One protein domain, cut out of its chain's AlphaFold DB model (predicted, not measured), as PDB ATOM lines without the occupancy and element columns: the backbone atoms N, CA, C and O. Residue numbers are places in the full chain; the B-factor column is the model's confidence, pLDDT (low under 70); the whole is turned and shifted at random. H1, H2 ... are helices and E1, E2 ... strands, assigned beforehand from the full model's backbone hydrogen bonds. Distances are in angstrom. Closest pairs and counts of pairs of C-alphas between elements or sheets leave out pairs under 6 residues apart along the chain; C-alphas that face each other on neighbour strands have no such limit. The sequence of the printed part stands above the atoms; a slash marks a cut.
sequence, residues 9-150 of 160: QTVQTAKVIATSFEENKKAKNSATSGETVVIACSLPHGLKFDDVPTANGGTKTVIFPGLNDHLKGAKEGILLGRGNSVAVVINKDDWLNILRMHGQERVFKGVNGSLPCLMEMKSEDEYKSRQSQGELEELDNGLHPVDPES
ATOM      1  N   GLN A   9     121.802 145.624 175.795       45.34
ATOM      2  CA  GLN A   9     120.613 144.802 175.950       45.34
ATOM      3  C   GLN A   9     120.602 143.810 174.794       45.34
ATOM      4  O   GLN A   9     120.498 144.189 173.625       45.34
ATOM      5  N   THR A  10     120.754 142.531 175.114       51.78
ATOM      6  CA  THR A  10     120.506 141.467 174.147       51.78
ATOM      7  C   THR A  10     119.014 141.481 173.843       51.78
ATOM      8  O   THR A  10     118.200 141.242 174.731       51.78
ATOM      9  N   VAL A  11     118.644 141.809 172.607       57.28
ATOM     10  CA  VAL A  11     117.248 141.788 172.166       57.28
ATOM     11  C   VAL A  11     116.949 140.397 171.621       57.28
ATOM     12  O   VAL A  11     117.559 139.971 170.643       57.28
ATOM     13  N   GLN A  12     116.019 139.693 172.256       63.31
ATOM     14  CA  GLN A  12     115.464 138.435 171.775       63.31
ATOM     15  C   GLN A  12     114.017 138.670 171.348       63.31
ATOM     16  O   GLN A  12     113.134 138.956 172.154       63.31
ATOM     17  N   THR A  13     113.774 138.582 170.047       60.22
ATOM     18  CA  THR A  13     112.417 138.610 169.498       60.22
ATOM     19  C   THR A  13     111.853 137.195 169.556       60.22
ATOM     20  O   THR A  13     112.514 136.257 169.109       60.22
ATOM     21  N   ALA A  14     110.659 137.028 170.123       60.53
ATOM     22  CA  ALA A  14     110.011 135.724 170.208       60.53
ATOM     23  C   ALA A  14     109.740 135.167 168.794       60.53
ATOM     24  O   ALA A  14     109.345 135.903 167.885       60.53
ATOM     25  N   LYS A  15     109.996 133.869 168.579       65.31
ATOM     26  CA  LYS A  15     109.950 133.263 167.236       65.31
ATOM     27  C   LYS A  15     108.517 132.914 166.861       65.31
ATOM     28  O   LYS A  15     107.970 131.995 167.448       65.31
ATOM     29  N   VAL A  16     107.947 133.550 165.841       60.72
ATOM     30  CA  VAL A  16     106.601 133.203 165.346       60.72
ATOM     31  C   VAL A  16     106.607 131.815 164.697       60.72
ATOM     32  O   VAL A  16     107.450 131.536 163.843       60.72
ATOM     33  N   ILE A  17     105.685 130.949 165.117       56.66
ATOM     34  CA  ILE A  17     105.540 129.560 164.648       56.66
ATOM     35  C   ILE A  17     104.312 129.421 163.760       56.66
ATOM     36  O   ILE A  17     104.377 128.799 162.705       56.66
ATOM     37  N   ALA A  18     103.208 130.022 164.194       56.75
ATOM     38  CA  ALA A  18     101.922 129.948 163.533       56.75
ATOM     39  C   ALA A  18     101.158 131.252 163.771       56.75
ATOM     40  O   ALA A  18     101.339 131.923 164.788       56.75
ATOM     41  N   THR A  19     100.311 131.610 162.820       59.94
ATOM     42  CA  THR A  19      99.381 132.732 162.915       59.94
ATOM     43  C   THR A  19      97.987 132.211 162.630       59.94
ATOM     44  O   THR A  19      97.809 131.344 161.778       59.94
ATOM     45  N   SER A  20      96.996 132.765 163.322       57.25
ATOM     46  CA  SER A  20      95.595 132.383 163.139       57.25
ATOM     47  C   SER A  20      94.982 132.869 161.813       57.25
ATOM     48  O   SER A  20      93.847 132.536 161.488       57.25
ATOM     49  N   PHE A  21      95.727 133.671 161.057       58.12
ATOM     50  CA  PHE A  21      95.343 134.324 159.810       58.12
ATOM     51  C   PHE A  21      96.410 134.032 158.749       58.12
ATOM     52  O   PHE A  21      97.591 133.858 159.082       58.12
ATOM     53  N   GLU A  22      96.000 133.966 157.479       51.00
ATOM     54  CA  GLU A  22      96.884 133.711 156.337       51.00
ATOM     55  C   GLU A  22      97.837 134.889 156.087       51.00
ATOM     56  O   GLU A  22      97.667 135.682 155.170       51.00
ATOM     57  N   GLU A  23      98.898 134.993 156.883       44.34
ATOM     58  CA  GLU A  23     100.128 135.636 156.439       44.34
ATOM     59  C   GLU A  23     101.328 135.044 157.187       44.34
ATOM     60  O   GLU A  23     101.554 135.291 158.371       44.34
ATOM     61  N   ASN A  24     102.113 134.233 156.472       39.03
ATOM     62  CA  ASN A  24     103.322 133.566 156.958       39.03
ATOM     63  C   ASN A  24     104.420 134.586 157.336       39.03
ATOM     64  O   ASN A  24     105.402 134.767 156.611       39.03
ATOM     65  N   LYS A  25     104.308 135.239 158.497       43.31
ATOM     66  CA  LYS A  25     105.379 136.083 159.045       43.31
ATOM     67  C   LYS A  25     106.402 135.229 159.790       43.31
ATOM     68  O   LYS A  25     106.362 135.073 161.005       43.31
ATOM     69  N   LYS A  26     107.377 134.704 159.043       37.25
ATOM     70  CA  LYS A  26     108.602 134.113 159.607       37.25
ATOM     71  C   LYS A  26     109.479 135.223 160.205       37.25
ATOM     72  O   LYS A  26     110.248 135.864 159.491       37.25
ATOM     73  N   ALA A  27     109.369 135.467 161.511       40.53
ATOM     74  CA  ALA A  27     110.294 136.346 162.228       40.53
ATOM     75  C   ALA A  27     111.698 135.706 162.340       40.53
ATOM     76  O   ALA A  27     111.835 134.484 162.432       40.53
ATOM     77  N   LYS A  28     112.748 136.541 162.289       36.81
ATOM     78  CA  LYS A  28     114.164 136.133 162.209       36.81
ATOM     79  C   LYS A  28     114.614 135.297 163.414       36.81
ATOM     80  O   LYS A  28     114.370 135.645 164.563       36.81
ATOM     81  N   ASN A  29     115.345 134.226 163.104       38.47
ATOM     82  CA  ASN A  29     115.890 133.252 164.045       38.47
ATOM     83  C   ASN A  29     116.962 133.850 164.974       38.47
ATOM     84  O   ASN A  29     118.022 134.265 164.505       38.47
ATOM     85  N   SER A  30     116.760 133.727 166.286       37.69
ATOM     86  CA  SER A  30     117.848 133.593 167.263       37.69
ATOM     87  C   SER A  30     117.634 132.302 168.056       37.69
ATOM     88  O   SER A  30     116.963 132.290 169.088       37.69
ATOM     89  N   ALA A  31     118.139 131.189 167.523       35.59
ATOM     90  CA  ALA A  31     118.089 129.896 168.193       35.59
ATOM     91  C   ALA A  31     118.903 129.958 169.493       35.59
ATOM     92  O   ALA A  31     120.081 130.306 169.467       35.59
ATOM     93  N   THR A  32     118.279 129.611 170.618       44.97
ATOM     94  CA  THR A  32     118.989 129.342 171.874       44.97
ATOM     95  C   THR A  32     118.664 127.909 172.275       44.97
ATOM     96  O   THR A  32     117.492 127.548 172.338       44.97
ATOM     97  N   SER A  33     119.690 127.081 172.477       44.97
ATOM     98  CA  SER A  33     119.560 125.683 172.894       44.97
ATOM     99  C   SER A  33     119.047 125.614 174.336       44.97
ATOM    100  O   SER A  33     119.810 125.846 175.272       44.97
ATOM    101  N   GLY A  34     117.761 125.340 174.517       56.47
ATOM    102  CA  GLY A  34     117.113 125.208 175.821       56.47
ATOM    103  C   GLY A  34     115.679 124.708 175.662       56.47
ATOM    104  O   GLY A  34     115.167 124.663 174.544       56.47
ATOM    105  N   GLU A  35     115.045 124.309 176.765       72.12
ATOM    106  CA  GLU A  35     113.626 123.939 176.779       72.12
ATOM    107  C   GLU A  35     112.785 125.162 176.371       72.12
ATOM    108  O   GLU A  35     112.966 126.261 176.902       72.12
ATOM    109  N   THR A  36     111.903 125.003 175.386       80.25
ATOM    110  CA  THR A  36     111.106 126.105 174.832       80.25
ATOM    111  C   THR A  36     109.622 125.924 175.105       80.25
ATOM    112  O   THR A  36     109.126 124.803 175.041       80.25
ATOM    113  N   VAL A  37     108.911 127.030 175.313       81.19
ATOM    114  CA  VAL A  37     107.447 127.067 175.458       81.19
ATOM    115  C   VAL A  37     106.810 127.818 174.294       81.19
ATOM    116  O   VAL A  37     107.418 128.732 173.725       81.19
ATOM    117  N   VAL A  38     105.591 127.418 173.934       80.81
ATOM    118  CA  VAL A  38     104.781 128.086 172.910       80.81
ATOM    119  C   VAL A  38     103.801 129.018 173.608       80.81
ATOM    120  O   VAL A  38     103.058 128.589 174.482       80.81
ATOM    121  N   ILE A  39     103.796 130.288 173.218       82.44
ATOM    122  CA  ILE A  39     102.908 131.312 173.765       82.44
ATOM    123  C   ILE A  39     101.985 131.808 172.657       82.44
ATOM    124  O   ILE A  39     102.455 132.260 171.612       82.44
ATOM    125  N   ALA A  40     100.678 131.767 172.887       81.62
ATOM    126  CA  ALA A  40      99.707 132.437 172.033       81.62
ATOM    127  C   ALA A  40      99.588 133.910 172.434       81.62
ATOM    128  O   ALA A  40      99.300 134.226 173.588       81.62
ATOM    129  N   CYS A  41      99.811 134.802 171.470       82.88
ATOM    130  CA  CYS A  41      99.724 136.249 171.631       82.88
ATOM    131  C   CYS A  41      98.496 136.784 170.895       82.88
ATOM    132  O   CYS A  41      98.468 136.774 169.667       82.88
ATOM    133  N   SER A  42      97.501 137.283 171.626       78.12
ATOM    134  CA  SER A  42      96.296 137.927 171.065       78.12
ATOM    135  C   SER A  42      96.307 139.452 171.211       78.12
ATOM    136  O   SER A  42      95.279 140.121 171.115       78.12
ATOM    137  N   LEU A  43      97.488 140.024 171.458       79.38
ATOM    138  CA  LEU A  43      97.669 141.461 171.605       79.38
ATOM    139  C   LEU A  43      97.542 142.189 170.256       79.38
ATOM    140  O   LEU A  43      98.196 141.787 169.292       79.38
ATOM    141  N   PRO A  44      96.802 143.312 170.180       74.88
ATOM    142  CA  PRO A  44      96.747 144.134 168.968       74.88
ATOM    143  C   PRO A  44      98.119 144.686 168.552       74.88
ATOM    144  O   PRO A  44      98.438 144.719 167.364       74.88
ATOM    145  N   HIS A  45      98.940 145.075 169.533       79.38
ATOM    146  CA  HIS A  45     100.290 145.608 169.345       79.38
ATOM    147  C   HIS A  45     101.307 144.839 170.181       79.38
ATOM    148  O   HIS A  45     100.989 144.366 171.272       79.38
ATOM    149  N   GLY A  46     102.535 144.743 169.676       79.69
ATOM    150  CA  GLY A  46     103.604 144.019 170.349       79.69
ATOM    151  C   GLY A  46     103.947 144.583 171.726       79.69
ATOM    152  O   GLY A  46     103.920 145.796 171.957       79.69
ATOM    153  N   LEU A  47     104.316 143.686 172.638       84.50
ATOM    154  CA  LEU A  47     104.726 144.004 174.003       84.50
ATOM    155  C   LEU A  47     106.200 143.655 174.195       84.50
ATOM    156  O   LEU A  47     106.680 142.635 173.701       84.50
ATOM    157  N   LYS A  48     106.929 144.503 174.920       85.94
ATOM    158  CA  LYS A  48     108.346 144.298 175.230       85.94
ATOM    159  C   LYS A  48     108.561 144.247 176.740       85.94
ATOM    160  O   LYS A  48     107.993 145.063 177.458       85.94
ATOM    161  N   PHE A  49     109.432 143.349 177.171       86.06
ATOM    162  CA  PHE A  49     109.929 143.237 178.540       86.06
ATOM    163  C   PHE A  49     111.436 143.447 178.495       86.06
ATOM    164  O   PHE A  49     112.125 142.637 177.885       86.06
ATOM    165  N   ASP A  50     111.952 144.553 179.027       86.06
ATOM    166  CA  ASP A  50     113.357 144.974 178.899       86.06
ATOM    167  C   ASP A  50     114.236 144.676 180.125       86.06
ATOM    168  O   ASP A  50     115.433 144.993 180.143       86.06
ATOM    169  N   ASP A  51     113.657 144.006 181.112       86.88
ATOM    170  CA  ASP A  51     114.206 143.693 182.425       86.88
ATOM    171  C   ASP A  51     114.348 142.182 182.689       86.88
ATOM    172  O   ASP A  51     114.698 141.777 183.797       86.88
ATOM    173  N   VAL A  52     114.170 141.330 181.671       85.12
ATOM    174  CA  VAL A  52     114.291 139.868 181.807       85.12
ATOM    175  C   VAL A  52     115.732 139.486 182.179       85.12
ATOM    176  O   VAL A  52     116.656 139.817 181.435       85.12
ATOM    177  N   PRO A  53     115.982 138.785 183.301       84.94
ATOM    178  CA  PRO A  53     117.332 138.415 183.715       84.94
ATOM    179  C   PRO A  53     118.022 137.459 182.733       84.94
ATOM    180  O   PRO A  53     117.396 136.614 182.098       84.94
ATOM    181  N   THR A  54     119.346 137.555 182.652       79.19
ATOM    182  CA  THR A  54     120.215 136.613 181.932       79.19
ATOM    183  C   THR A  54     121.136 135.886 182.907       79.19
ATOM    184  O   THR A  54     121.516 136.442 183.938       79.19
ATOM    185  N   ALA A  55     121.567 134.669 182.557       70.25
ATOM    186  CA  ALA A  55     122.482 133.867 183.380       70.25
ATOM    187  C   ALA A  55     123.819 134.572 183.702       70.25
ATOM    188  O   ALA A  55     124.453 134.267 184.705       70.25
ATOM    189  N   ASN A  56     124.221 135.557 182.891       75.38
ATOM    190  CA  ASN A  56     125.473 136.304 183.048       75.38
ATOM    191  C   ASN A  56     125.335 137.569 183.925       75.38
ATOM    192  O   ASN A  56     126.214 138.428 183.897       75.38
ATOM    193  N   GLY A  57     124.235 137.722 184.671       71.81
ATOM    194  CA  GLY A  57     124.038 138.842 185.602       71.81
ATOM    195  C   GLY A  57     123.602 140.167 184.959       71.81
ATOM    196  O   GLY A  57     123.630 141.199 185.624       71.81
ATOM    197  N   GLY A  58     123.199 140.160 183.683       82.06
ATOM    198  CA  GLY A  58     122.592 141.309 182.993       82.06
ATOM    199  C   GLY A  58     121.096 141.117 182.725       82.06
ATOM    200  O   GLY A  58     120.555 140.042 182.986       82.06
ATOM    201  N   THR A  59     120.440 142.123 182.145       84.50
ATOM    202  CA  THR A  59     119.065 142.011 181.630       84.50
ATOM    203  C   THR A  59     119.045 141.927 180.105       84.50
ATOM    204  O   THR A  59     119.954 142.402 179.415       84.50
ATOM    205  N   LYS A  60     118.004 141.302 179.566       83.38
ATOM    206  CA  LYS A  60     117.711 141.202 178.142       83.38
ATOM    207  C   LYS A  60     116.296 141.670 177.858       83.38
ATOM    208  O   LYS A  60     115.449 141.707 178.746       83.38
ATOM    209  N   THR A  61     116.057 141.998 176.595       83.19
ATOM    210  CA  THR A  61     114.742 142.420 176.131       83.19
ATOM    211  C   THR A  61     114.057 141.288 175.385       83.19
ATOM    212  O   THR A  61     114.579 140.844 174.365       83.19
ATOM    213  N   VAL A  62     112.889 140.856 175.856       83.44
ATOM    214  CA  VAL A  62     112.016 139.898 175.168       83.44
ATOM    215  C   VAL A  62     110.864 140.657 174.519       83.44
ATOM    216  O   VAL A  62     110.189 141.442 175.181       83.44
ATOM    217  N   ILE A  63     110.655 140.450 173.219       83.19
ATOM    218  CA  ILE A  63     109.602 141.130 172.449       83.19
ATOM    219  C   ILE A  63     108.594 140.102 171.939       83.19
ATOM    220  O   ILE A  63     108.962 139.204 171.178       83.19
ATOM    221  N   PHE A  64     107.331 140.284 172.317       84.25
ATOM    222  CA  PHE A  64     106.180 139.565 171.787       84.25
ATOM    223  C   PHE A  64     105.548 140.369 170.645       84.25
ATOM    224  O   PHE A  64     105.326 141.571 170.812       84.25
ATOM    225  N   PRO A  65     105.260 139.746 169.493       80.12
ATOM    226  CA  PRO A  65     104.616 140.418 168.372       80.12
ATOM    227  C   PRO A  65     103.128 140.656 168.645       80.12
ATOM    228  O   PRO A  65     102.459 139.840 169.280       80.12
ATOM    229  N   GLY A  66     102.614 141.763 168.121       80.69
ATOM    230  CA  GLY A  66     101.185 142.034 168.032       80.69
ATOM    231  C   GLY A  66     100.591 141.571 166.706       80.69
ATOM    232  O   GLY A  66     101.284 141.465 165.693       80.69
ATOM    233  N   LEU A  67      99.278 141.359 166.699       77.44
ATOM    234  CA  LEU A  67      98.484 141.007 165.519       77.44
ATOM    235  C   LEU A  67      98.649 142.027 164.387       77.44
ATOM    236  O   LEU A  67      98.916 141.681 163.233       77.44
ATOM    237  N   ASN A  68      98.555 143.308 164.741       77.38
ATOM    238  CA  ASN A  68      98.506 144.418 163.796       77.38
ATOM    239  C   ASN A  68      99.857 145.129 163.651       77.38
ATOM    240  O   ASN A  68      99.931 146.190 163.035       77.38
ATOM    241  N   ASP A  69     100.951 144.556 164.168       76.69
ATOM    242  CA  ASP A  69     102.284 145.178 164.098       76.69
ATOM    243  C   ASP A  69     102.747 145.435 162.657       76.69
ATOM    244  O   ASP A  69     103.522 146.354 162.402       76.69
ATOM    245  N   HIS A  70     102.244 144.658 161.700       73.62
ATOM    246  CA  HIS A  70     102.534 144.823 160.278       73.62
ATOM    247  C   HIS A  70     101.884 146.054 159.639       73.62
ATOM    248  O   HIS A  70     102.392 146.560 158.644       73.62
ATOM    249  N   LEU A  71     100.791 146.545 160.222       73.88
ATOM    250  CA  LEU A  71     100.097 147.756 159.785       73.88
ATOM    251  C   LEU A  71     100.707 149.014 160.403       73.88
ATOM    252  O   LEU A  71     100.306 150.132 160.084       73.88
ATOM    253  N   LYS A  72     101.692 148.865 161.292       75.00
ATOM    254  CA  LYS A  72     102.352 149.997 161.929       75.00
ATOM    255  C   LYS A  72     103.071 150.848 160.878       75.00
ATOM    256  O   LYS A  72     104.076 150.433 160.310       75.00
ATOM    257  N   GLY A  73     102.573 152.066 160.667       75.94
ATOM    258  CA  GLY A  73     103.097 153.002 159.667       75.94
ATOM    259  C   GLY A  73     102.519 152.816 158.260       75.94
ATOM    260  O   GLY A  73     102.898 153.565 157.362       75.94
ATOM    261  N   ALA A  74     101.604 151.862 158.063       79.38
ATOM    262  CA  ALA A  74     100.816 151.774 156.842       79.38
ATOM    263  C   ALA A  74      99.763 152.892 156.815       79.38
ATOM    264  O   ALA A  74      99.228 153.281 157.853       79.38
ATOM    265  N   LYS A  75      99.475 153.416 155.619       75.31
ATOM    266  CA  LYS A  75      98.461 154.462 155.426       75.31
ATOM    267  C   LYS A  75      97.044 153.918 155.634       75.31
ATOM    268  O   LYS A  75      96.202 154.608 156.194       75.31
ATOM    269  N   GLU A  76      96.808 152.689 155.182       77.31
ATOM    270  CA  GLU A  76      95.521 151.994 155.198       77.31
ATOM    271  C   GLU A  76      95.762 150.504 155.494       77.31
ATOM    272  O   GLU A  76      96.825 149.965 155.171       77.31
ATOM    273  N   GLY A  77      94.789 149.839 156.120       74.44
ATOM    274  CA  GLY A  77      94.855 148.417 156.445       74.44
ATOM    275  C   GLY A  77      93.671 147.954 157.288       74.44
ATOM    276  O   GLY A  77      93.045 148.756 157.979       74.44
ATOM    277  N   ILE A  78      93.367 146.656 157.232       76.81
ATOM    278  CA  ILE A  78      92.276 146.048 158.002       76.81
ATOM    279  C   ILE A  78      92.846 145.523 159.316       76.81
ATOM    280  O   ILE A  78      93.682 144.620 159.316       76.81
ATOM    281  N   LEU A  79      92.396 146.088 160.438       77.50
ATOM    282  CA  LEU A  79      92.793 145.609 161.758       77.50
ATOM    283  C   LEU A  79      92.184 144.232 162.015       77.50
ATOM    284  O   LEU A  79      90.972 144.043 161.921       77.50
ATOM    285  N   LEU A  80      93.030 143.283 162.394       72.88
ATOM    286  CA  LEU A  80      92.579 141.968 162.818       72.88
ATOM    287  C   LEU A  80      91.900 142.086 164.185       72.88
ATOM    288  O   LEU A  80      92.465 142.637 165.137       72.88
ATOM    289  N   GLY A  81      90.663 141.595 164.238       66.19
ATOM    290  CA  GLY A  81      89.794 141.626 165.409       66.19
ATOM    291  C   GLY A  81      89.931 140.391 166.299       66.19
ATOM    292  O   GLY A  81      90.952 139.699 166.293       66.19
ATOM    293  N   ARG A  82      88.877 140.134 167.077       69.19
ATOM    294  CA  ARG A  82      88.727 138.986 167.991       69.19
ATOM    295  C   ARG A  82      88.996 137.656 167.278       69.19
ATOM    296  O   ARG A  82      88.840 137.567 166.064       69.19
ATOM    297  N   GLY A  83      89.447 136.647 168.019       66.69
ATOM    298  CA  GLY A  83      89.765 135.328 167.454       66.69
ATOM    299  C   GLY A  83      91.154 135.155 166.877       66.69
ATOM    300  O   GLY A  83      91.628 134.030 166.748       66.69
ATOM    301  N   ASN A  84      91.854 136.251 166.600       72.44
ATOM    302  CA  ASN A  84      93.179 136.174 166.015       72.44
ATOM    303  C   ASN A  84      94.265 136.110 167.090       72.44
ATOM    304  O   ASN A  84      94.238 136.816 168.098       72.44
ATOM    305  N   SER A  85      95.272 135.280 166.843       73.94
ATOM    306  CA  SER A  85      96.460 135.171 167.687       73.94
ATOM    307  C   SER A  85      97.704 134.858 166.852       73.94
ATOM    308  O   SER A  85      97.614 134.411 165.705       73.94
ATOM    309  N   VAL A  86      98.874 135.108 167.436       76.75
ATOM    310  CA  VAL A  86     100.191 134.732 166.915       76.75
ATOM    311  C   VAL A  86     100.846 133.786 167.914       76.75
ATOM    312  O   VAL A  86     101.086 134.168 169.056       76.75
ATOM    313  N   ALA A  87     101.156 132.560 167.502       78.06
ATOM    314  CA  ALA A  87     101.933 131.629 168.310       78.06
ATOM    315  C   ALA A  87     103.426 131.947 168.195       78.06
ATOM    316  O   ALA A  87     103.971 132.023 167.091       78.06
ATOM    317  N   VAL A  88     104.104 132.081 169.332       79.31
ATOM    318  CA  VAL A  88     105.542 132.348 169.413       79.31
ATOM    319  C   VAL A  88     106.269 131.374 170.335       79.31
ATOM    320  O   VAL A  88     105.775 131.037 171.402       79.31
ATOM    321  N   VAL A  89     107.479 130.959 169.952       79.62
ATOM    322  CA  VAL A  89     108.411 130.222 170.816       79.62
ATOM    323  C   VAL A  89     109.252 131.201 171.616       79.62
ATOM    324  O   VAL A  89     109.874 132.101 171.036       79.62
ATOM    325  N   ILE A  90     109.376 130.942 172.912       81.75
ATOM    326  CA  ILE A  90     110.393 131.546 173.778       81.75
ATOM    327  C   ILE A  90     111.070 130.474 174.637       81.75
ATOM    328  O   ILE A  90     110.568 129.358 174.776       81.75
ATOM    329  N   ASN A  91     112.228 130.802 175.210       82.62
ATOM    330  CA  ASN A  91     112.871 129.931 176.190       82.62
ATOM    331  C   ASN A  91     112.014 129.878 177.468       82.62
ATOM    332  O   ASN A  91     111.509 130.906 177.928       82.62
ATOM    333  N   LYS A  92     111.855 128.685 178.040       84.31
ATOM    334  CA  LYS A  92     111.084 128.459 179.263       84.31
ATOM    335  C   LYS A  92     111.610 129.267 180.450       84.31
ATOM    336  O   LYS A  92     110.812 129.816 181.202       84.31
ATOM    337  N   ASP A  93     112.926 129.413 180.587       84.31
ATOM    338  CA  ASP A  93     113.517 130.210 181.669       84.31
ATOM    339  C   ASP A  93     113.134 131.691 181.551       84.31
ATOM    340  O   ASP A  93     112.883 132.367 182.552       84.31
ATOM    341  N   ASP A  94     113.037 132.202 180.324       84.44
ATOM    342  CA  ASP A  94     112.628 133.585 180.070       84.44
ATOM    343  C   ASP A  94     111.161 133.777 180.396       84.44
ATOM    344  O   ASP A  94     110.796 134.749 181.053       84.44
ATOM    345  N   TRP A  95     110.333 132.817 179.985       87.06
ATOM    346  CA  TRP A  95     108.914 132.805 180.295       87.06
ATOM    347  C   TRP A  95     108.652 132.808 181.802       87.06
ATOM    348  O   TRP A  95     107.913 133.654 182.300       87.06
ATOM    349  N   LEU A  96     109.316 131.921 182.547       87.69
ATOM    350  CA  LEU A  96     109.183 131.844 184.001       87.69
ATOM    351  C   LEU A  96     109.657 133.128 184.687       87.69
ATOM    352  O   LEU A  96     109.042 133.574 185.656       87.69
ATOM    353  N   ASN A  97     110.719 133.759 184.181       87.50
ATOM    354  CA  ASN A  97     111.167 135.053 184.688       87.50
ATOM    355  C   ASN A  97     110.159 136.171 184.407       87.50
ATOM    356  O   ASN A  97     109.881 136.966 185.304       87.50
ATOM    357  N   ILE A  98     109.579 136.209 183.206       88.75
ATOM    358  CA  ILE A  98     108.529 137.167 182.850       88.75
ATOM    359  C   ILE A  98     107.311 136.971 183.755       88.75
ATOM    360  O   ILE A  98     106.840 137.936 184.347       88.75
ATOM    361  N   LEU A  99     106.842 135.737 183.957       88.62
ATOM    362  CA  LEU A  99     105.729 135.453 184.867       88.62
ATOM    363  C   LEU A  99     106.047 135.832 186.319       88.62
ATOM    364  O   LEU A  99     105.189 136.366 187.022       88.62
ATOM    365  N   ARG A 100     107.281 135.604 186.776       88.62
ATOM    366  CA  ARG A 100     107.705 135.967 188.134       88.62
ATOM    367  C   ARG A 100     107.679 137.477 188.371       88.62
ATOM    368  O   ARG A 100     107.341 137.899 189.473       88.62
ATOM    369  N   MET A 101     108.056 138.274 187.374       87.94
ATOM    370  CA  MET A 101     108.166 139.733 187.505       87.94
ATOM    371  C   MET A 101     106.873 140.462 187.114       87.94
ATOM    372  O   MET A 101     106.473 141.402 187.795       87.94
ATOM    373  N   HIS A 102     106.188 139.986 186.073       88.00
ATOM    374  CA  HIS A 102     105.047 140.650 185.435       88.00
ATOM    375  C   HIS A 102     103.758 139.832 185.461       88.00
ATOM    376  O   HIS A 102     102.723 140.332 185.040       88.00
ATOM    377  N   GLY A 103     103.744 138.601 185.976       85.19
ATOM    378  CA  GLY A 103     102.568 137.716 185.918       85.19
ATOM    379  C   GLY A 103     101.328 138.218 186.673       85.19
ATOM    380  O   GLY A 103     100.267 137.605 186.604       85.19
ATOM    381  N   GLN A 104     101.437 139.328 187.410       84.94
ATOM    382  CA  GLN A 104     100.291 140.016 188.010       84.94
ATOM    383  C   GLN A 104      99.619 141.018 187.060       84.94
ATOM    384  O   GLN A 104      98.540 141.521 187.373       84.94
ATOM    385  N   GLU A 105     100.229 141.304 185.913       85.50
ATOM    386  CA  GLU A 105      99.700 142.230 184.923       85.50
ATOM    387  C   GLU A 105      98.496 141.647 184.177       85.50
ATOM    388  O   GLU A 105      98.346 140.435 183.987       85.50
ATOM    389  N   ARG A 106      97.642 142.552 183.692       81.31
ATOM    390  CA  ARG A 106      96.406 142.221 182.963       81.31
ATOM    391  C   ARG A 106      96.656 141.351 181.733       81.31
ATOM    392  O   ARG A 106      95.802 140.556 181.365       81.31
ATOM    393  N   VAL A 107      97.840 141.462 181.133       81.69
ATOM    394  CA  VAL A 107      98.202 140.697 179.940       81.69
ATOM    395  C   VAL A 107      98.326 139.190 180.211       81.69
ATOM    396  O   VAL A 107      98.066 138.396 179.310       81.69
ATOM    397  N   PHE A 108      98.648 138.802 181.452       84.44
ATOM    398  CA  PHE A 108      98.804 137.406 181.887       84.44
ATOM    399  C   PHE A 108      97.602 136.873 182.672       84.44
ATOM    400  O   PHE A 108      97.389 135.667 182.716       84.44
ATOM    401  N   LYS A 109      96.818 137.754 183.302       79.75
ATOM    402  CA  LYS A 109      95.641 137.366 184.097       79.75
ATOM    403  C   LYS A 109      94.309 137.494 183.369       79.75
ATOM    404  O   LYS A 109      93.333 136.904 183.818       79.75
ATOM    405  N   GLY A 110      94.263 138.285 182.299       72.06
ATOM    406  CA  GLY A 110      93.005 138.766 181.743       72.06
ATOM    407  C   GLY A 110      92.353 139.833 182.630       72.06
ATOM    408  O   GLY A 110      92.851 140.188 183.704       72.06
ATOM    409  N   VAL A 111      91.239 140.389 182.160       68.38
ATOM    410  CA  VAL A 111      90.463 141.426 182.847       68.38
ATOM    411  C   VAL A 111      89.037 140.915 183.005       68.38
ATOM    412  O   VAL A 111      88.435 140.460 182.046       68.38
ATOM    413  N   ASN A 112      88.474 140.994 184.213       63.94
ATOM    414  CA  ASN A 112      87.070 140.641 184.478       63.94
ATOM    415  C   ASN A 112      86.661 139.217 184.043       63.94
ATOM    416  O   ASN A 112      85.539 139.007 183.594       63.94
ATOM    417  N   GLY A 113      87.559 138.237 184.180       62.97
ATOM    418  CA  GLY A 113      87.291 136.850 183.778       62.97
ATOM    419  C   GLY A 113      87.509 136.572 182.289       62.97
ATOM    420  O   GLY A 113      87.312 135.436 181.866       62.97
ATOM    421  N   SER A 114      87.954 137.568 181.513       66.88
ATOM    422  CA  SER A 114      88.435 137.345 180.154       66.88
ATOM    423  C   SER A 114      89.695 136.487 180.155       66.88
ATOM    424  O   SER A 114      90.485 136.493 181.104       66.88
ATOM    425  N   LEU A 115      89.936 135.805 179.044       71.38
ATOM    426  CA  LEU A 115      91.177 135.078 178.837       71.38
ATOM    427  C   LEU A 115      92.392 136.042 178.774       71.38
ATOM    428  O   LEU A 115      92.257 137.192 178.329       71.38
ATOM    429  N   PRO A 116      93.586 135.604 179.220       79.25
ATOM    430  CA  PRO A 116      94.833 136.360 179.091       79.25
ATOM    431  C   PRO A 116      95.209 136.664 177.638       79.25
ATOM    432  O   PRO A 116      94.922 135.883 176.733       79.25
ATOM    433  N   CYS A 117      95.925 137.771 177.411       79.00
ATOM    434  CA  CYS A 117      96.429 138.105 176.074       79.00
ATOM    435  C   CYS A 117      97.702 137.329 175.702       79.00
ATOM    436  O   CYS A 117      98.002 137.169 174.519       79.00
ATOM    437  N   LEU A 118      98.466 136.895 176.710       83.25
ATOM    438  CA  LEU A 118      99.611 135.998 176.576       83.25
ATOM    439  C   LEU A 118      99.296 134.704 177.321       83.25
ATOM    440  O   LEU A 118      99.165 134.711 178.546       83.25
ATOM    441  N   MET A 119      99.179 133.602 176.584       80.62
ATOM    442  CA  MET A 119      98.794 132.305 177.137       80.62
ATOM    443  C   MET A 119      99.816 131.236 176.770       80.62
ATOM    444  O   MET A 119     100.151 131.072 175.598       80.62
ATOM    445  N   GLU A 120     100.304 130.507 177.770       81.88
ATOM    446  CA  GLU A 120     101.184 129.359 177.557       81.88
ATOM    447  C   GLU A 120     100.395 128.166 177.014       81.88
ATOM    448  O   GLU A 120      99.306 127.850 177.493       81.88
ATOM    449  N   MET A 121     100.969 127.490 176.024       77.38
ATOM    450  CA  MET A 121     100.433 126.281 175.414       77.38
ATOM    451  C   MET A 121     101.468 125.163 175.456       77.38
ATOM    452  O   MET A 121     102.674 125.410 175.369       77.38
ATOM    453  N   LYS A 122     101.004 123.915 175.568       68.88
ATOM    454  CA  LYS A 122     101.888 122.747 175.679       68.88
ATOM    455  C   LYS A 122     102.517 122.376 174.338       68.88
ATOM    456  O   LYS A 122     103.602 121.801 174.327       68.88
ATOM    457  N   SER A 123     101.862 122.680 173.213       68.25
ATOM    458  CA  SER A 123     102.377 122.392 171.868       68.25
ATOM    459  C   SER A 123     101.744 123.260 170.772       68.25
ATOM    460  O   SER A 123     100.701 123.883 170.963       68.25
ATOM    461  N   GLU A 124     102.365 123.270 169.588       66.00
ATOM    462  CA  GLU A 124     101.807 123.902 168.379       66.00
ATOM    463  C   GLU A 124     100.482 123.250 167.939       66.00
ATOM    464  O   GLU A 124      99.591 123.922 167.422       66.00
ATOM    465  N   ASP A 125     100.318 121.950 168.186       63.12
ATOM    466  CA  ASP A 125      99.081 121.231 167.869       63.12
ATOM    467  C   ASP A 125      97.942 121.607 168.828       63.12
ATOM    468  O   ASP A 125      96.789 121.685 168.405       63.12
ATOM    469  N   GLU A 126      98.248 121.911 170.097       66.56
ATOM    470  CA  GLU A 126      97.269 122.465 171.041       66.56
ATOM    471  C   GLU A 126      96.823 123.865 170.603       66.56
ATOM    472  O   GLU A 126      95.632 124.162 170.645       66.56
ATOM    473  N   TYR A 127      97.750 124.688 170.102       66.12
ATOM    474  CA  TYR A 127      97.426 125.993 169.520       66.12
ATOM    475  C   TYR A 127      96.444 125.867 168.352       66.12
ATOM    476  O   TYR A 127      95.381 126.486 168.373       66.12
ATOM    477  N   LYS A 128      96.753 125.011 167.370       62.88
ATOM    478  CA  LYS A 128      95.876 124.778 166.211       62.88
ATOM    479  C   LYS A 128      94.532 124.177 166.621       62.88
ATOM    480  O   LYS A 128      93.506 124.550 166.061       62.88
ATOM    481  N   SER A 129      94.524 123.295 167.623       61.12
ATOM    482  CA  SER A 129      93.297 122.676 168.133       61.12
ATOM    483  C   SER A 129      92.394 123.700 168.820       61.12
ATOM    484  O   SER A 129      91.230 123.809 168.448       61.12
ATOM    485  N   ARG A 130      92.924 124.517 169.739       65.81
ATOM    486  CA  ARG A 130      92.160 125.574 170.429       65.81
ATOM    487  C   ARG A 130      91.688 126.672 169.481       65.81
ATOM    488  O   ARG A 130      90.604 127.217 169.664       65.81
ATOM    489  N   GLN A 131      92.468 126.957 168.439       61.06
ATOM    490  CA  GLN A 131      92.041 127.827 167.347       61.06
ATOM    491  C   GLN A 131      90.851 127.223 166.593       61.06
ATOM    492  O   GLN A 131      89.833 127.881 166.428       61.06
ATOM    493  N   SER A 132      90.952 125.954 166.184       53.91
ATOM    494  CA  SER A 132      89.886 125.256 165.452       53.91
ATOM    495  C   SER A 132      88.619 125.011 166.281       53.91
ATOM    496  O   SER A 132      87.546 124.823 165.718       53.91
ATOM    497  N   GLN A 133      88.745 125.014 167.609       55.62
ATOM    498  CA  GLN A 133      87.646 124.830 168.558       55.62
ATOM    499  C   GLN A 133      86.955 126.143 168.946       55.62
ATOM    500  O   GLN A 133      86.019 126.106 169.736       55.62
ATOM    501  N   GLY A 134      87.399 127.292 168.423       54.66
ATOM    502  CA  GLY A 134      86.793 128.591 168.729       54.66
ATOM    503  C   GLY A 134      87.134 129.145 170.120       54.66
ATOM    504  O   GLY A 134      86.759 130.271 170.422       54.66
ATOM    505  N   GLU A 135      87.916 128.444 170.954       59.38
ATOM    506  CA  GLU A 135      88.354 128.975 172.262       59.38
ATOM    507  C   GLU A 135      89.179 130.263 172.111       59.38
ATOM    508  O   GLU A 135      89.176 131.128 172.986       59.38
ATOM    509  N   LEU A 136      89.896 130.410 170.990       57.66
ATOM    510  CA  LEU A 136      90.610 131.646 170.679       57.66
ATOM    511  C   LEU A 136      89.668 132.751 170.168       57.66
ATOM    512  O   LEU A 136      89.981 133.921 170.369       57.66
ATOM    513  N   GLU A 137      88.518 132.417 169.566       54.41
ATOM    514  CA  GLU A 137      87.459 133.367 169.156       54.41
ATOM    515  C   GLU A 137      86.789 134.040 170.355       54.41
ATOM    516  O   GLU A 137      86.431 135.218 170.282       54.41
ATOM    517  N   GLU A 138      86.743 133.343 171.490       55.25
ATOM    518  CA  GLU A 138      86.277 133.863 172.779       55.25
ATOM    519  C   GLU A 138      87.324 134.704 173.535       55.25
ATOM    520  O   GLU A 138      87.032 135.226 174.616       55.25
ATOM    521  N   LEU A 139      88.537 134.885 172.991       61.19
ATOM    522  CA  LEU A 139      89.502 135.860 173.510       61.19
ATOM    523  C   LEU A 139      88.961 137.272 173.261       61.19
ATOM    524  O   LEU A 139      89.369 137.934 172.314       61.19
ATOM    525  N   ASP A 140      88.055 137.744 174.112       61.09
ATOM    526  CA  ASP A 140      87.712 139.157 174.229       61.09
ATOM    527  C   ASP A 140      88.460 139.747 175.421       61.09
ATOM    528  O   ASP A 140      87.995 139.741 176.557       61.09
ATOM    529  N   ASN A 141      89.666 140.243 175.160       64.94
ATOM    530  CA  ASN A 141      90.492 140.894 176.175       64.94
ATOM    531  C   ASN A 141      90.161 142.393 176.351       64.94
ATOM    532  O   ASN A 141      90.881 143.101 177.060       64.94
ATOM    533  N   GLY A 142      89.103 142.890 175.695       64.81
ATOM    534  CA  GLY A 142      88.698 144.298 175.732       64.81
ATOM    535  C   GLY A 142      89.647 145.259 175.005       64.81
ATOM    536  O   GLY A 142      89.480 146.471 175.119       64.81
ATOM    537  N   LEU A 143      90.644 144.750 174.271       68.50
ATOM    538  CA  LEU A 143      91.590 145.548 173.478       68.50
ATOM    539  C   LEU A 143      91.328 145.443 171.970       68.50
ATOM    540  O   LEU A 143      92.076 146.004 171.169       68.50
ATOM    541  N   HIS A 144      90.293 144.706 171.571       70.38
ATOM    542  CA  HIS A 144      89.963 144.518 170.165       70.38
ATOM    543  C   HIS A 144      89.361 145.789 169.556       70.38
ATOM    544  O   HIS A 144      88.639 146.512 170.248       70.38
ATOM    545  N   PRO A 145      89.612 146.045 168.259       70.44
ATOM    546  CA  PRO A 145      88.893 147.070 167.520       70.44
ATOM    547  C   PRO A 145      87.382 146.865 167.656       70.44
ATOM    548  O   PRO A 145      86.890 145.743 167.523       70.44
ATOM    549  N   VAL A 146      86.669 147.952 167.936       71.12
ATOM    550  CA  VAL A 146      85.207 147.979 168.000       71.12
ATOM    551  C   VAL A 146      84.697 148.614 166.719       71.12
ATOM    552  O   VAL A 146      85.295 149.568 166.222       71.12
ATOM    553  N   ASP A 147      83.604 148.076 166.193       71.94
ATOM    554  CA  ASP A 147      82.923 148.651 165.043       71.94
ATOM    555  C   ASP A 147      82.387 150.057 165.395       71.94
ATOM    556  O   ASP A 147      81.585 150.170 166.329       71.94
ATOM    557  N   PRO A 148      82.821 151.133 164.708       69.38
ATOM    558  CA  PRO A 148      82.397 152.502 165.005       69.38
ATOM    559  C   PRO A 148      80.878 152.703 164.959       69.38
ATOM    560  O   PRO A 148      80.337 153.459 165.772       69.38
ATOM    561  N   GLU A 149      80.180 152.000 164.063       73.75
ATOM    562  CA  GLU A 149      78.718 152.072 163.956       73.75
ATOM    563  C   GLU A 149      78.044 151.528 165.222       73.75
ATOM    564  O   GLU A 149      77.092 152.117 165.738       73.75
ATOM    565  N   SER A 150      78.599 150.453 165.792       72.69
ATOM    566  CA  SER A 150      78.076 149.807 167.003       72.69
ATOM    567  C   SER A 150      78.168 150.679 168.262       72.69
ATOM    568  O   SER A 150      77.398 150.487 169.203       72.69
TER     569      SER A 150
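What this domain is: This is residues 9 to 150 of the 160 residues of an uncharacterized protein of Burkholderiales bacterium YL45 (UniProt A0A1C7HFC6). Two small sheets, partly face to face, make a loose sandwich: a strongly twisted sheet of four strands, E2, E6, E3 and E7, and a sheet of three, E1, E5 and E4. Helix H1 packs across E4 and helix H3 covers the face of the four-stranded sheet opposite to H1, while the long link of residues 65 to 85 loops out from the body near residue 76 and the last printed residues, near Ser 150, extend away from it. The 142 printed residues have three named helices and seven named strands, in the order E1 E2 E3 E4 E5 E6 H1 H2 E7 H3; the class is mixed, with 62 residues, under half, in named elements. The larger sheet, order E2, E6, E3, E7, is antiparallel; the smaller, order E1, E5, E4, is mixed. The whole is compact, radius of gyration of the C-alphas 15.2 A, and spans 53 by 35 by 27 A.

Where its parts are: E1, residues 10 to 13, begins at C-alpha 10 (120.506, 141.467, 174.147) and runs on into E2, residues 15 to 19, at 14 degrees. E3 is residues 36 to 41, 15.6 A; E4 47 to 53, 16.9 A; E5 59 to 64, 16.4 A; E6 86 to 91, 16.4 A. H1, residues 92 to 102, is 14.9 A long, and H2 is residues 106 to 109. E7 is residues 118 to 121; H3, residues 124 to 132, 12.3 A, ends at C-alpha 132 (89.886, 125.256, 165.452).

How they stand to each other: In the sandwich, two sheets face to face, the facing parts are 10.9 A centre to centre. E1 and E5 are parallel, with N 12 and O 61 at 2.8 A; E4 and E5 form a hairpin, with N 60 and O 52 at 2.7 A. In the other sheet N 17 and O 87 of E2 and E6, N 39 and O 88 of E3 and E6, and N 40 and O 119 of E3 and E7 are each 2.8 A apart. E6, H1, H2 and E7 form a split strand-helix-strand unit, two strands of one sheet with helices between them along the chain and E3 between them in the sheet; its crossover is right-handed. H1 makes two layers with the sheet E1 E5 E4, a helix on one face, at a height of 9.1 A; its closest C-alphas to E4 are Asn 97 and Val 52, 6.4 A. H3 is at a height of 9.0 A over the larger sheet and runs along the strands, 8 degrees from E3 on the local plane; the closest C-alphas of H3 and E3 are those of Glu 124 and Val 38, 6.8 A apart, and the closest of H3 and E7 are those of Tyr 127 and Met 121, 6.6 A apart. H2 only grazes that sheet. In H1 and H3 every O i to N i+4 pair is within hydrogen-bond range; H2 is too short for one.

The domain as a whole: The C-alphas farthest apart, of Asn 56 and Glu 149, are 52.9 A apart. The printed part has no cut; the links E2 to E3 and E5 to E6 are long. Mean pLDDT of the printed part is 71.0, with residues 9 to 34 and 122 to 143 among those under 70.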